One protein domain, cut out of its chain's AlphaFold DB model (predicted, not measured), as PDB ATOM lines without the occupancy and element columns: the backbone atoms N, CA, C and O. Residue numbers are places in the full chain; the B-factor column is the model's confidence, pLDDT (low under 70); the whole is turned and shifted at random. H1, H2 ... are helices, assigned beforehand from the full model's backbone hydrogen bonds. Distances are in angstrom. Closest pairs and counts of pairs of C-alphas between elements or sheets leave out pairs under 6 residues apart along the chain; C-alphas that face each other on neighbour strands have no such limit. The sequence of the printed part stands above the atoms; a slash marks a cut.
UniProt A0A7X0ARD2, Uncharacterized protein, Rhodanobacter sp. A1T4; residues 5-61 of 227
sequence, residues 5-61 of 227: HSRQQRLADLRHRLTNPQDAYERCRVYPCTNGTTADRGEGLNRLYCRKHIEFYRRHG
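What this domain is: This is residues 5 to 61 of the 227 residues of an uncharacterized protein of Rhodanobacter sp. A1T4 (UniProt A0A7X0ARD2). A helical arm, H1, reaches out from a small body made mostly of loops, and a second, shorter helix, H2, follows those loops. Residues 5 to 13 of H1 stick out, and the arm makes much of the length; between the helices, residues 20 to 50 form a long looped stretch with no named element. The printed part has 57 residues, with two named helices in the order H1, H2 and no named strand; the class is all helix, though under half of the residues, 25 of 57, are in named elements. The whole is loose, with a radius of gyration of the C-alphas of 12.8 A, and flat, spanning 43 by 24 by 13 A.

How they stand to each other: The longest helix, H1, residues 5 to 19, stands free over residues 5 to 13, with no C-alpha 8 or more residues away along the chain within 10 A. H2, residues 51 to 60, is apart from H1, with no C-alpha of the one within 8 A of the other. In H1 and H2 every O i to N i+4 pair is within hydrogen-bond range.

Where its parts are: H1 runs from C-alpha 5 at (8.397, 6.332, 101.901) to C-alpha 19 at (-10.285, 16.240, 98.184), 21.5 A. The stretch after it passes C-alpha 31 at (-27.359, 24.929, 115.788) and C-alpha 45 at (-10.995, 16.091, 107.935). H2 measures 14.0 A and ends with C-alpha 60 at (-13.336, 25.302, 125.621).

The domain as a whole: The two C-alphas farthest apart are those of His 5 and Pro 32, at 44.0 A. Without residues 5 to 13, the body of 48 residues spans 30 by 20 by 12 A. The link from H1 to H2, 31 residues, is long. The printed part has no cut. The mean pLDDT of the printed part is 89.4, and residue 5 is under 70.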
ATOM      1  N   HIS A   5       9.429   6.939 102.746       61.66
ATOM      2  CA  HIS A   5       8.397   6.332 101.901       61.66
ATOM      3  C   HIS A   5       7.029   6.259 102.606       61.66
ATOM      4  O   HIS A   5       6.013   6.701 102.069       61.66
ATOM      5  N   SER A   6       7.003   5.836 103.877       77.50
ATOM      6  CA  SER A   6       5.770   5.802 104.683       77.50
ATOM      7  C   SER A   6       5.183   7.196 104.948       77.50
ATOM      8  O   SER A   6       3.998   7.337 105.256       77.50
ATOM      9  N   ARG A   7       6.009   8.251 104.899       82.00
ATOM     10  CA  ARG A   7       5.568   9.638 105.099       82.00
ATOM     11  C   ARG A   7       4.920  10.193 103.835       82.00
ATOM     12  O   ARG A   7       3.880  10.835 103.944       82.00
ATOM     13  N   GLN A   8       5.503   9.937 102.665       84.12
ATOM     14  CA  GLN A   8       4.928  10.348 101.381       84.12
ATOM     15  C   GLN A   8       3.578   9.671 101.129       84.12
ATOM     16  O   GLN A   8       2.612  10.366 100.821       84.12
ATOM     17  N   GLN A   9       3.474   8.362 101.378       86.31
ATOM     18  CA  GLN A   9       2.207   7.629 101.275       86.31
ATOM     19  C   GLN A   9       1.129   8.202 102.205       86.31
ATOM     20  O   GLN A   9       0.007   8.447 101.775       86.31
ATOM     21  N   ARG A  10       1.476   8.517 103.462       84.06
ATOM     22  CA  ARG A  10       0.539   9.162 104.400       84.06
ATOM     23  C   ARG A  10       0.097  10.553 103.960       84.06
ATOM     24  O   ARG A  10      -1.043  10.922 104.208       84.06
ATOM     25  N   LEU A  11       0.980  11.338 103.343       87.81
ATOM     26  CA  LEU A  11       0.618  12.653 102.808       87.81
ATOM     27  C   LEU A  11      -0.307  12.533 101.595       87.81
ATOM     28  O   LEU A  11      -1.234  13.331 101.474       87.81
ATOM     29  N   ALA A  12      -0.071  11.548 100.727       88.12
ATOM     30  CA  ALA A  12      -0.945  11.255  99.597       88.12
ATOM     31  C   ALA A  12      -2.339  10.809 100.069       88.12
ATOM     32  O   ALA A  12      -3.326  11.384  99.621       88.12
ATOM     33  N   ASP A  13      -2.418   9.892 101.043       87.50
ATOM     34  CA  ASP A  13      -3.682   9.482 101.677       87.50
ATOM     35  C   ASP A  13      -4.428  10.678 102.291       87.50
ATOM     36  O   ASP A  13      -5.612  10.894 102.039       87.50
ATOM     37  N   LEU A  14      -3.719  11.522 103.046       85.88
ATOM     38  CA  LEU A  14      -4.301  12.724 103.645       85.88
ATOM     39  C   LEU A  14      -4.877  13.673 102.597       85.88
ATOM     40  O   LEU A  14      -5.985  14.173 102.779       85.88
ATOM     41  N   ARG A  15      -4.137  13.924 101.511       86.06
ATOM     42  CA  ARG A  15      -4.606  14.770 100.406       86.06
ATOM     43  C   ARG A  15      -5.838  14.169  99.746       86.06
ATOM     44  O   ARG A  15      -6.825  14.878  99.603       86.06
ATOM     45  N   HIS A  16      -5.809  12.872  99.443       85.62
ATOM     46  CA  HIS A  16      -6.942  12.158  98.858       85.62
ATOM     47  C   HIS A  16      -8.211  12.296  99.713       85.62
ATOM     48  O   HIS A  16      -9.291  12.575  99.202       85.62
ATOM     49  N   ARG A  17      -8.082  12.165 101.036       83.56
ATOM     50  CA  ARG A  17      -9.208  12.291 101.973       83.56
ATOM     51  C   ARG A  17      -9.720  13.719 102.149       83.56
ATOM     52  O   ARG A  17     -10.858  13.894 102.573       83.56
ATOM     53  N   LEU A  18      -8.884  14.722 101.885       84.88
ATOM     54  CA  LEU A  18      -9.292  16.127 101.899       84.88
ATOM     55  C   LEU A  18     -10.044  16.507 100.625       84.88
ATOM     56  O   LEU A  18     -10.992  17.278 100.703       84.88
ATOM     57  N   THR A  19      -9.634  15.969  99.474       82.50
ATOM     58  CA  THR A  19     -10.285  16.240  98.184       82.50
ATOM     59  C   THR A  19     -11.551  15.416  97.976       82.50
ATOM     60  O   THR A  19     -12.441  15.864  97.268       82.50
ATOM     61  N   ASN A  20     -11.647  14.237  98.602       81.56
ATOM     62  CA  ASN A  20     -12.794  13.332  98.489       81.56
ATOM     63  C   ASN A  20     -13.413  13.048  99.873       81.56
ATOM     64  O   ASN A  20     -13.269  11.941 100.409       81.56
ATOM     65  N   PRO A  21     -14.062  14.043 100.503       79.44
ATOM     66  CA  PRO A  21     -14.666  13.874 101.815       79.44
ATOM     67  C   PRO A  21     -15.931  13.008 101.726       79.44
ATOM     68  O   PRO A  21     -17.022  13.489 101.443       79.44
ATOM     69  N   GLN A  22     -15.799  11.714 102.010       78.75
ATOM     70  CA  GLN A  22     -16.958  10.827 102.170       78.75
ATOM     71  C   GLN A  22     -17.762  11.212 103.423       78.75
ATOM     72  O   GLN A  22     -17.174  11.444 104.486       78.75
ATOM     73  N   ASP A  23     -19.090  11.265 103.296       82.06
ATOM     74  CA  ASP A  23     -20.053  11.486 104.388       82.06
ATOM     75  C   ASP A  23     -19.844  12.789 105.182       82.06
ATOM     76  O   ASP A  23     -20.108  12.859 106.389       82.06
ATOM     77  N   ALA A  24     -19.301  13.826 104.542       84.56
ATOM     78  CA  ALA A  24     -19.230  15.147 105.151       84.56
ATOM     79  C   ALA A  24     -20.594  15.833 105.096       84.56
ATOM     80  O   ALA A  24     -21.251  15.857 104.061       84.56
ATOM     81  N   TYR A  25     -21.004  16.432 106.212       87.94
ATOM     82  CA  TYR A  25     -22.174  17.296 106.203       87.94
ATOM     83  C   TYR A  25     -21.826  18.610 105.499       87.94
ATOM     84  O   TYR A  25     -20.801  19.227 105.809       87.94
ATOM     85  N   GLU A  26     -22.727  19.082 104.640       89.81
ATOM     86  CA  GLU A  26     -22.627  20.394 103.982       89.81
ATOM     87  C   GLU A  26     -22.607  21.546 104.991       89.81
ATOM     88  O   GLU A  26     -22.077  22.620 104.732       89.81
ATOM     89  N   ARG A  27     -23.203  21.348 106.175       93.50
ATOM     90  CA  ARG A  27     -23.309  22.369 107.222       93.50
ATOM     91  C   ARG A  27     -22.861  21.850 108.574       93.50
ATOM     92  O   ARG A  27     -23.015  20.682 108.924       93.50
ATOM     93  N   CYS A  28     -22.325  22.768 109.367       96.00
ATOM     94  CA  CYS A  28     -21.934  22.524 110.741       96.00
ATOM     95  C   CYS A  28     -23.132  22.044 111.569       96.00
ATOM     96  O   CYS A  28     -24.179  22.678 111.594       96.00
ATOM     97  N   ARG A  29     -22.930  20.984 112.352       95.50
ATOM     98  CA  ARG A  29     -23.955  20.378 113.216       95.50
ATOM     99  C   ARG A  29     -24.301  21.179 114.475       95.50
ATOM    100  O   ARG A  29     -25.180  20.777 115.227       95.50
ATOM    101  N   VAL A  30     -23.617  22.292 114.727       94.62
ATOM    102  CA  VAL A  30     -23.951  23.186 115.841       94.62
ATOM    103  C   VAL A  30     -25.093  24.087 115.400       94.62
ATOM    104  O   VAL A  30     -24.903  24.883 114.489       94.62
ATOM    105  N   TYR A  31     -26.248  24.015 116.052       91.50
ATOM    106  CA  TYR A  31     -27.359  24.929 115.788       91.50
ATOM    107  C   TYR A  31     -27.109  26.313 116.425       91.50
ATOM    108  O   TYR A  31     -26.596  26.361 117.546       91.50
ATOM    109  N   PRO A  32     -27.456  27.442 115.772       94.19
ATOM    110  CA  PRO A  32     -27.999  27.606 114.415       94.19
ATOM    111  C   PRO A  32     -26.912  27.936 113.363       94.19
ATOM    112  O   PRO A  32     -27.082  28.808 112.515       94.19
ATOM    113  N   CYS A  33     -25.737  27.308 113.428       95.50
ATOM    114  CA  CYS A  33     -24.619  27.636 112.545       95.50
ATOM    115  C   CYS A  33     -24.878  27.230 111.092       95.50
ATOM    116  O   CYS A  33     -25.173  26.079 110.796       95.50
ATOM    117  N   THR A  34     -24.649  28.164 110.175       94.38
ATOM    118  CA  THR A  34     -24.810  27.958 108.729       94.38
ATOM    119  C   THR A  34     -23.501  27.661 107.994       94.38
ATOM    120  O   THR A  34     -23.520  27.412 106.796       94.38
ATOM    121  N   ASN A  35     -22.358  27.678 108.688       95.19
ATOM    122  CA  ASN A  35     -21.049  27.461 108.065       95.19
ATOM    123  C   ASN A  35     -20.876  26.014 107.590       95.19
ATOM    124  O   ASN A  35     -21.230  25.094 108.328       95.19
ATOM    125  N   GLY A  36     -20.195  25.821 106.457       93.81
ATOM    126  CA  GLY A  36     -19.776  24.496 105.996       93.81
ATOM    127  C   GLY A  36     -18.779  23.804 106.927       93.81
ATOM    128  O   GLY A  36     -18.030  24.457 107.671       93.81
ATOM    129  N   THR A  37     -18.790  22.470 106.929       94.44
ATOM    130  CA  THR A  37     -17.826  21.679 107.711       94.44
ATOM    131  C   THR A  37     -16.426  21.809 107.120       94.44
ATOM    132  O   THR A  37     -16.251  22.233 105.981       94.44
ATOM    133  N   THR A  38     -15.376  21.501 107.891       93.06
ATOM    134  CA  THR A  38     -14.021  21.597 107.312       93.06
ATOM    135  C   THR A  38     -13.775  20.573 106.210       93.06
ATOM    136  O   THR A  38     -12.959  20.851 105.342       93.06
ATOM    137  N   ALA A  39     -14.454  19.420 106.261       91.62
ATOM    138  CA  ALA A  39     -14.379  18.400 105.221       91.62
ATOM    139  C   ALA A  39     -15.087  18.856 103.948       91.62
ATOM    140  O   ALA A  39     -14.461  18.845 102.898       91.62
ATOM    141  N   ASP A  40     -16.317  19.352 104.067       89.25
ATOM    142  CA  ASP A  40     -17.067  19.948 102.954       89.25
ATOM    143  C   ASP A  40     -16.282  21.076 102.259       89.25
ATOM    144  O   ASP A  40     -16.155  21.113 101.041       89.25
ATOM    145  N   ARG A  41     -15.622  21.938 103.042       88.19
ATOM    146  CA  ARG A  41     -14.800  23.039 102.514       88.19
ATOM    147  C   ARG A  41     -13.409  22.631 102.009       88.19
ATOM    148  O   ARG A  41     -12.642  23.505 101.618       88.19
ATOM    149  N   GLY A  42     -13.017  21.359 102.109       86.12
ATOM    150  CA  GLY A  42     -11.660  20.902 101.768       86.12
ATOM    151  C   GLY A  42     -10.542  21.455 102.674       86.12
ATOM    152  O   GLY A  42      -9.358  21.342 102.366       86.12
ATOM    153  N   GLU A  43     -10.884  22.053 103.818       87.19
ATOM    154  CA  GLU A  43      -9.934  22.681 104.749       87.19
ATOM    155  C   GLU A  43      -9.461  21.730 105.866       87.19
ATOM    156  O   GLU A  43      -8.563  22.061 106.653       87.19
ATOM    157  N   GLY A  44     -10.094  20.569 106.024       88.50
ATOM    158  CA  GLY A  44      -9.784  19.627 107.095       88.50
ATOM    159  C   GLY A  44     -10.594  18.340 107.021       88.50
ATOM    160  O   GLY A  44     -11.453  18.181 106.177       88.50
ATOM    161  N   LEU A  45     -10.336  17.406 107.937       89.69
ATOM    162  CA  LEU A  45     -10.995  16.091 107.935       89.69
ATOM    163  C   LEU A  45     -12.271  16.027 108.789       89.69
ATOM    164  O   LEU A  45     -12.873  14.965 108.916       89.69
ATOM    165  N   ASN A  46     -12.667  17.122 109.447       91.25
ATOM    166  CA  ASN A  46     -13.845  17.092 110.308       91.25
ATOM    167  C   ASN A  46     -15.119  17.208 109.466       91.25
ATOM    168  O   ASN A  46     -15.346  18.239 108.828       91.25
ATOM    169  N   ARG A  47     -15.927  16.149 109.528       93.38
ATOM    170  CA  ARG A  47     -17.169  15.946 108.771       93.38
ATOM    171  C   ARG A  47     -18.409  16.571 109.406       93.38
ATOM    172  O   ARG A  47     -19.449  16.604 108.767       93.38
ATOM    173  N   LEU A  48     -18.324  17.024 110.658       94.50
ATOM    174  CA  LEU A  48     -19.483  17.460 111.452       94.50
ATOM    175  C   LEU A  48     -19.451  18.954 111.784       94.50
ATOM    176  O   LEU A  48     -20.493  19.576 111.975       94.50
ATOM    177  N   TYR A  49     -18.261  19.542 111.884       95.88
ATOM    178  CA  TYR A  49     -18.081  20.873 112.445       95.88
ATOM    179  C   TYR A  49     -17.247  21.773 111.538       95.88
ATOM    180  O   TYR A  49     -16.286  21.350 110.893       95.88
ATOM    181  N   CYS A  50     -17.608  23.054 111.514       96.00
ATOM    182  CA  CYS A  50     -16.833  24.085 110.837       96.00
ATOM    183  C   CYS A  50     -15.563  24.436 111.628       96.00
ATOM    184  O   CYS A  50     -15.448  24.166 112.829       96.00
ATOM    185  N   ARG A  51     -14.615  25.122 110.973       95.56
ATOM    186  CA  ARG A  51     -13.357  25.573 111.594       95.56
ATOM    187  C   ARG A  51     -13.588  26.331 112.902       95.56
ATOM    188  O   ARG A  51     -12.905  26.066 113.889       95.56
ATOM    189  N   LYS A  52     -14.566  27.242 112.916       95.56
ATOM    190  CA  LYS A  52     -14.914  28.064 114.083       95.56
ATOM    191  C   LYS A  52     -15.267  27.198 115.294       95.56
ATOM    192  O   LYS A  52     -14.713  27.424 116.366       95.56
ATOM    193  N   HIS A  53     -16.131  26.196 115.129       96.50
ATOM    194  CA  HIS A  53     -16.542  25.324 116.234       96.50
ATOM    195  C   HIS A  53     -15.452  24.335 116.650       96.50
ATOM    196  O   HIS A  53     -15.339  24.026 117.830       96.50
ATOM    197  N   ILE A  54     -14.573  23.919 115.735       94.56
ATOM    198  CA  ILE A  54     -13.384  23.130 116.093       94.56
ATOM    199  C   ILE A  54     -12.409  23.953 116.939       94.56
ATOM    200  O   ILE A  54     -11.881  23.452 117.930       94.56
ATOM    201  N   GLU A  55     -12.154  25.213 116.581       93.38
ATOM    202  CA  GLU A  55     -11.310  26.102 117.390       93.38
ATOM    203  C   GLU A  55     -11.960  26.441 118.733       93.38
ATOM    204  O   GLU A  55     -11.283  26.466 119.766       93.38
ATOM    205  N   PHE A  56     -13.281  26.624 118.742       95.19
ATOM    206  CA  PHE A  56     -14.056  26.791 119.963       95.19
ATOM    207  C   PHE A  56     -13.912  25.563 120.877       95.19
ATOM    208  O   PHE A  56     -13.499  25.716 122.025       95.19
ATOM    209  N   TYR A  57     -14.069  24.349 120.342       94.50
ATOM    210  CA  TYR A  57     -13.824  23.087 121.051       94.50
ATOM    211  C   TYR A  57     -12.385  22.961 121.553       94.50
ATOM    212  O   TYR A  57     -12.147  22.635 122.711       94.50
ATOM    213  N   ARG A  58     -11.382  23.304 120.737       92.81
ATOM    214  CA  ARG A  58      -9.968  23.312 121.165       92.81
ATOM    215  C   ARG A  58      -9.701  24.269 122.324       92.81
ATOM    216  O   ARG A  58      -8.773  24.026 123.099       92.81
ATOM    217  N   ARG A  59     -10.450  25.367 122.418       93.00
ATOM    218  CA  ARG A  59     -10.319  26.350 123.493       93.00
ATOM    219  C   ARG A  59     -11.150  25.979 124.715       93.00
ATOM    220  O   ARG A  59     -10.690  26.265 125.814       93.00
ATOM    221  N   HIS A  60     -12.344  25.424 124.550       95.31
ATOM    222  CA  HIS A  60     -13.336  25.302 125.621       95.31
ATOM    223  C   HIS A  60     -13.656  23.869 126.032       95.31
ATOM    224  O   HIS A  60     -14.208  23.697 127.107       95.31
ATOM    225  N   GLY A  61     -13.299  22.863 125.234       95.31
ATOM    226  CA  GLY A  61     -13.673  21.463 125.462       95.31
ATOM    227  C   GLY A  61     -15.133  21.143 125.121       95.31
ATOM    228  O   GLY A  61     -15.571  20.022 125.316       95.31
TER     229      GLY A  61